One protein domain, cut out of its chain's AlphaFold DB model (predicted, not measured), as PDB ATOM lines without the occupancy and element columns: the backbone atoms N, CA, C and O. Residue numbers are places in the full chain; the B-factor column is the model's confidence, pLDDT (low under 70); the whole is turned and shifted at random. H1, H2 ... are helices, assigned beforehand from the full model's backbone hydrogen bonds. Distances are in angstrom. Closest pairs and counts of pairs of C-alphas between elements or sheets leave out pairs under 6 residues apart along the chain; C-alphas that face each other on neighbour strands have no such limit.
ATOM      1  N   GLU A  20      -9.295  -7.818 -28.264       80.50
ATOM      2  CA  GLU A  20      -9.683  -6.668 -29.088       80.50
ATOM      3  C   GLU A  20     -10.611  -5.715 -28.324       80.50
ATOM      4  O   GLU A  20     -10.504  -4.500 -28.483       80.50
ATOM      5  N   GLN A  21     -11.467  -6.249 -27.447       84.19
ATOM      6  CA  GLN A  21     -12.295  -5.453 -26.536       84.19
ATOM      7  C   GLN A  21     -11.455  -4.689 -25.507       84.19
ATOM      8  O   GLN A  21     -11.686  -3.499 -25.301       84.19
ATOM      9  N   GLU A  22     -10.456  -5.336 -24.901       88.88
ATOM     10  CA  GLU A  22      -9.544  -4.689 -23.948       88.88
ATOM     11  C   GLU A  22      -8.748  -3.555 -24.612       88.88
ATOM     12  O   GLU A  22      -8.643  -2.456 -24.073       88.88
ATOM     13  N   ILE A  23      -8.262  -3.777 -25.835       89.38
ATOM     14  CA  ILE A  23      -7.551  -2.750 -26.605       89.38
ATOM     15  C   ILE A  23      -8.486  -1.614 -27.026       89.38
ATOM     16  O   ILE A  23      -8.081  -0.455 -26.988       89.38
ATOM     17  N   GLY A  24      -9.731  -1.918 -27.398       88.88
ATOM     18  CA  GLY A  24     -10.747  -0.903 -27.676       88.88
ATOM     19  C   GLY A  24     -10.996   0.011 -26.477       88.88
ATOM     20  O   GLY A  24     -10.920   1.228 -26.617       88.88
ATOM     21  N   ALA A  25     -11.180  -0.572 -25.290       90.00
ATOM     22  CA  ALA A  25     -11.379   0.183 -24.055       90.00
ATOM     23  C   ALA A  25     -10.183   1.094 -23.726       90.00
ATOM     24  O   ALA A  25     -10.374   2.253 -23.362       90.00
ATOM     25  N   LEU A  26      -8.949   0.609 -23.917       90.69
ATOM     26  CA  LEU A  26      -7.748   1.432 -23.737       90.69
ATOM     27  C   LEU A  26      -7.725   2.620 -24.705       90.69
ATOM     28  O   LEU A  26      -7.412   3.738 -24.304       90.69
ATOM     29  N   VAL A  27      -8.068   2.405 -25.978       89.31
ATOM     30  CA  VAL A  27      -8.123   3.488 -26.972       89.31
ATOM     31  C   VAL A  27      -9.153   4.548 -26.574       89.31
ATOM     32  O   VAL A  27      -8.831   5.736 -26.601       89.31
ATOM     33  N   GLU A  28     -10.353   4.140 -26.158       89.44
ATOM     34  CA  GLU A  28     -11.394   5.057 -25.671       89.44
ATOM     35  C   GLU A  28     -10.939   5.851 -24.435       89.44
ATOM     36  O   GLU A  28     -11.169   7.063 -24.340       89.44
ATOM     37  N   GLU A  29     -10.241   5.194 -23.506       91.56
ATOM     38  CA  GLU A  29      -9.676   5.826 -22.316       91.56
ATOM     39  C   GLU A  29      -8.636   6.895 -22.690       91.56
ATOM     40  O   GLU A  29      -8.737   8.043 -22.248       91.56
ATOM     41  N   PHE A  30      -7.682   6.569 -23.564       89.44
ATOM     42  CA  PHE A  30      -6.662   7.518 -24.021       89.44
ATOM     43  C   PHE A  30      -7.259   8.712 -24.781       89.44
ATOM     44  O   PHE A  30      -6.826   9.854 -24.587       89.44
ATOM     45  N   ILE A  31      -8.273   8.478 -25.623       85.88
ATOM     46  CA  ILE A  31      -8.993   9.551 -26.325       85.88
ATOM     47  C   ILE A  31      -9.697  10.471 -25.316       85.88
ATOM     48  O   ILE A  31      -9.684  11.694 -25.484       85.88
ATOM     49  N   SER A  32     -10.249   9.916 -24.238       88.25
ATOM     50  CA  SER A  32     -10.952  10.676 -23.198       88.25
ATOM     51  C   SER A  32     -10.015  11.493 -22.298       88.25
ATOM     52  O   SER A  32     -10.394  12.568 -21.839       88.25
ATOM     53  N   GLN A  33      -8.784  11.026 -22.068       86.50
ATOM     54  CA  GLN A  33      -7.839  11.640 -21.123       86.50
ATOM     55  C   GLN A  33      -7.088  12.884 -21.641       86.50
ATOM     56  O   GLN A  33      -6.374  13.515 -20.870       86.50
ATOM     57  N   ASP A  34      -7.226  13.263 -22.919       78.94
ATOM     58  CA  ASP A  34      -6.544  14.452 -23.499       78.94
ATOM     59  C   ASP A  34      -5.018  14.476 -23.345       78.94
ATOM     60  O   ASP A  34      -4.379  15.521 -23.391       78.94
ATOM     61  N   VAL A  35      -4.433  13.283 -23.241       84.69
ATOM     62  CA  VAL A  35      -2.986  13.047 -23.137       84.69
ATOM     63  C   VAL A  35      -2.250  13.166 -24.470       84.69
ATOM     64  O   VAL A  35      -1.041  13.377 -24.479       84.69
ATOM     65  N   VAL A  36      -2.959  13.063 -25.596       87.38
ATOM     66  CA  VAL A  36      -2.401  13.213 -26.947       87.38
ATOM     67  C   VAL A  36      -3.073  14.366 -27.684       87.38
ATOM     68  O   VAL A  36      -4.205  14.742 -27.375       87.38
ATOM     69  N   SER A  37      -2.386  14.927 -28.681       91.19
ATOM     70  CA  SER A  37      -2.912  16.050 -29.461       91.19
ATOM     71  C   SER A  37      -4.207  15.686 -30.200       91.19
ATOM     72  O   SER A  37      -4.455  14.527 -30.541       91.19
ATOM     73  N   ALA A  38      -5.027  16.696 -30.508       90.81
ATOM     74  CA  ALA A  38      -6.303  16.507 -31.203       90.81
ATOM     75  C   ALA A  38      -6.162  15.780 -32.556       90.81
ATOM     76  O   ALA A  38      -7.046  15.015 -32.939       90.81
ATOM     77  N   GLU A  39      -5.043  15.974 -33.263       92.69
ATOM     78  CA  GLU A  39      -4.752  15.261 -34.513       92.69
ATOM     79  C   GLU A  39      -4.565  13.756 -34.278       92.69
ATOM     80  O   GLU A  39      -5.128  12.933 -35.003       92.69
ATOM     81  N   ILE A  40      -3.821  13.388 -33.230       93.31
ATOM     82  CA  ILE A  40      -3.596  11.991 -32.858       93.31
ATOM     83  C   ILE A  40      -4.895  11.348 -32.376       93.31
ATOM     84  O   ILE A  40      -5.208  10.243 -32.819       93.31
ATOM     85  N   LYS A  41      -5.692  12.050 -31.558       92.06
ATOM     86  CA  LYS A  41      -7.018  11.572 -31.136       92.06
ATOM     87  C   LYS A  41      -7.907  11.254 -32.326       92.06
ATOM     88  O   LYS A  41      -8.400  10.139 -32.435       92.06
ATOM     89  N   GLN A  42      -8.047  12.203 -33.250       93.31
ATOM     90  CA  GLN A  42      -8.900  12.026 -34.422       93.31
ATOM     91  C   GLN A  42      -8.417  10.865 -35.303       93.31
ATOM     92  O   GLN A  42      -9.218  10.132 -35.884       93.31
ATOM     93  N   LYS A  43      -7.098  10.682 -35.426       94.44
ATOM     94  CA  LYS A  43      -6.522   9.563 -36.175       94.44
ATOM     95  C   LYS A  43      -6.785   8.220 -35.489       94.44
ATOM     96  O   LYS A  43      -7.128   7.261 -36.177       94.44
ATOM     97  N   ALA A  44      -6.626   8.149 -34.169       92.69
ATOM     98  CA  ALA A  44      -6.881   6.945 -33.389       92.69
ATOM     99  C   ALA A  44      -8.369   6.567 -33.393       92.69
ATOM    100  O   ALA A  44      -8.692   5.407 -33.625       92.69
ATOM    101  N   GLU A  45      -9.264   7.543 -33.246       92.12
ATOM    102  CA  GLU A  45     -10.718   7.356 -33.298       92.12
ATOM    103  C   GLU A  45     -11.157   6.748 -34.637       92.12
ATOM    104  O   GLU A  45     -11.794   5.700 -34.660       92.12
ATOM    105  N   ARG A  46     -10.695   7.301 -35.768       93.62
ATOM    106  CA  ARG A  46     -10.994   6.741 -37.102       93.62
ATOM    107  C   ARG A  46     -10.499   5.307 -37.284       93.62
ATOM    108  O   ARG A  46     -11.144   4.518 -37.969       93.62
ATOM    109  N   LEU A  47      -9.328   4.979 -36.733       92.75
ATOM    110  CA  LEU A  47      -8.793   3.616 -36.784       92.75
ATOM    111  C   LEU A  47      -9.639   2.672 -35.922       92.75
ATOM    112  O   LEU A  47      -9.956   1.573 -36.360       92.75
ATOM    113  N   HIS A  48     -10.041   3.109 -34.734       88.50
ATOM    114  CA  HIS A  48     -10.897   2.339 -33.841       88.50
ATOM    115  C   HIS A  48     -12.288   2.078 -34.442       88.50
ATOM    116  O   HIS A  48     -12.723   0.928 -34.489       88.50
ATOM    117  N   GLU A  49     -12.937   3.099 -35.009       88.56
ATOM    118  CA  GLU A  49     -14.220   2.969 -35.718       88.56
ATOM    119  C   GLU A  49     -14.136   2.031 -36.934       88.56
ATOM    120  O   GLU A  49     -15.108   1.355 -37.275       88.56
ATOM    121  N   ALA A  50     -12.966   1.949 -37.577       90.31
ATOM    122  CA  ALA A  50     -12.701   1.015 -38.669       90.31
ATOM    123  C   ALA A  50     -12.430  -0.432 -38.197       90.31
ATOM    124  O   ALA A  50     -12.200  -1.307 -39.032       90.31
ATOM    125  N   GLY A  51     -12.438  -0.696 -36.883       86.38
ATOM    126  CA  GLY A  51     -12.089  -1.991 -36.288       86.38
ATOM    127  C   GLY A  51     -10.581  -2.240 -36.161       86.38
ATOM    128  O   GLY A  51     -10.157  -3.329 -35.790       86.38
ATOM    129  N   ASP A  52      -9.752  -1.234 -36.439       90.25
ATOM    130  CA  ASP A  52      -8.289  -1.280 -36.389       90.25
ATOM    131  C   ASP A  52      -7.752  -0.806 -35.011       90.25
ATOM    132  O   ASP A  52      -6.761  -0.071 -34.921       90.25
ATOM    133  N   SER A  53      -8.373  -1.238 -33.905       88.56
ATOM    134  CA  SER A  53      -8.065  -0.780 -32.531       88.56
ATOM    135  C   SER A  53      -6.594  -0.959 -32.127       88.56
ATOM    136  O   SER A  53      -6.022  -0.108 -31.451       88.56
ATOM    137  N   HIS A  54      -5.922  -2.010 -32.607       91.62
ATOM    138  CA  HIS A  54      -4.481  -2.196 -32.380       91.62
ATOM    139  C   HIS A  54      -3.634  -1.090 -33.027       91.62
ATOM    140  O   HIS A  54      -2.657  -0.625 -32.438       91.62
ATOM    141  N   LYS A  55      -3.984  -0.663 -34.249       93.69
ATOM    142  CA  LYS A  55      -3.286   0.443 -34.921       93.69
ATOM    143  C   LYS A  55      -3.604   1.767 -34.238       93.69
ATOM    144  O   LYS A  55      -2.707   2.597 -34.128       93.69
ATOM    145  N   ALA A  56      -4.844   1.945 -33.779       93.25
ATOM    146  CA  ALA A  56      -5.246   3.118 -33.013       93.25
ATOM    147  C   ALA A  56      -4.389   3.269 -31.746       93.25
ATOM    148  O   ALA A  56      -3.762   4.309 -31.558       93.25
ATOM    149  N   LEU A  57      -4.270   2.201 -30.948       92.19
ATOM    150  CA  LEU A  57      -3.444   2.197 -29.741       92.19
ATOM    151  C   LEU A  57      -1.971   2.477 -30.058       92.19
ATOM    152  O   LEU A  57      -1.339   3.285 -29.385       92.19
ATOM    153  N   ARG A  58      -1.427   1.869 -31.117       94.19
ATOM    154  CA  ARG A  58      -0.041   2.122 -31.532       94.19
ATOM    155  C   ARG A  58       0.207   3.588 -31.890       94.19
ATOM    156  O   ARG A  58       1.209   4.140 -31.469       94.19
ATOM    157  N   VAL A  59      -0.703   4.222 -32.632       94.44
ATOM    158  CA  VAL A  59      -0.597   5.647 -32.992       94.44
ATOM    159  C   VAL A  59      -0.589   6.546 -31.754       94.44
ATOM    160  O   VAL A  59       0.139   7.534 -31.735       94.44
ATOM    161  N   ILE A  60      -1.379   6.205 -30.734       92.69
ATOM    162  CA  ILE A  60      -1.393   6.922 -29.454       92.69
ATOM    163  C   ILE A  60      -0.043   6.752 -28.750       92.69
ATOM    164  O   ILE A  60       0.584   7.750 -28.404       92.69
ATOM    165  N   LEU A  61       0.432   5.515 -28.587       91.62
ATOM    166  CA  LEU A  61       1.690   5.222 -27.892       91.62
ATOM    167  C   LEU A  61       2.908   5.843 -28.592       91.62
ATOM    168  O   LEU A  61       3.716   6.476 -27.925       91.62
ATOM    169  N   ASP A  62       2.989   5.751 -29.923       93.25
ATOM    170  CA  ASP A  62       4.071   6.343 -30.727       93.25
ATOM    171  C   ASP A  62       4.108   7.887 -30.630       93.25
ATOM    172  O   ASP A  62       5.089   8.500 -31.035       93.25
ATOM    173  N   SER A  63       3.038   8.533 -30.146       91.00
ATOM    174  CA  SER A  63       2.991   9.992 -29.947       91.00
ATOM    175  C   SER A  63       3.367  10.446 -28.533       91.00
ATOM    176  O   SER A  63       3.490  11.649 -28.300       91.00
ATOM    177  N   LEU A  64       3.485   9.500 -27.597       86.31
ATOM    178  CA  LEU A  64       3.842   9.746 -26.199       86.31
ATOM    179  C   LEU A  64       5.341   9.534 -25.923       86.31
ATOM    180  O   LEU A  64       5.807   9.963 -24.866       86.31
TER     181      LEU A  64
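This is residues 20 to 64 of the 65 residues of an uncharacterized protein of Haloarcula rubripromontorii (UniProt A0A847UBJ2). Three helices make a small bundle, their centres at the corners of a triangle: H1 and H2 form a hairpin, and H3 folds back beside H2, crossing H1 steeply. The printed part has 45 residues, of which 34 are in three named helices, H1, H2 and H3 in chain order, with no named strand; the class is all helix. The whole is compact, radius of gyration of the C-alphas 8.9 A, spanning 23 by 15 by 15 A.

H1, residues 20 to 32, touches H2, residues 38 to 49, opposite ways at a shallow tilt of 25 degrees; their closest C-alphas, Ile 31 and Lys 41, are 5.6 A apart. H3, residues 53 to 61, touches H1 the same way at a steep tilt of 41 degrees, the closest C-alphas being Gly 24 and Ser 53, 5.5 A. H2 and H3, a helical hairpin, touch opposite ways at a shallow tilt of 17 degrees, closest at the C-alphas of Ala 44 and Ala 56, 4.2 A. Helix packing is mostly aligned, only just: 2 of 3 pairs are shallow. In H1, H2 and H3 every O i to N i+4 pair is within hydrogen-bond range.

H1 runs 18.4 A from C-alpha 20 at (-9.683, -6.668, -29.088). H2 is 16.3 A long. H3 runs 12.4 A to C-alpha 61 at (1.690, 5.222, -27.892).

The farthest C-alphas, Glu 20 and Ser 37, are 23.7 A apart. Both links are tight, the printed part has no cut, and no printed residue is under 70 in pLDDT.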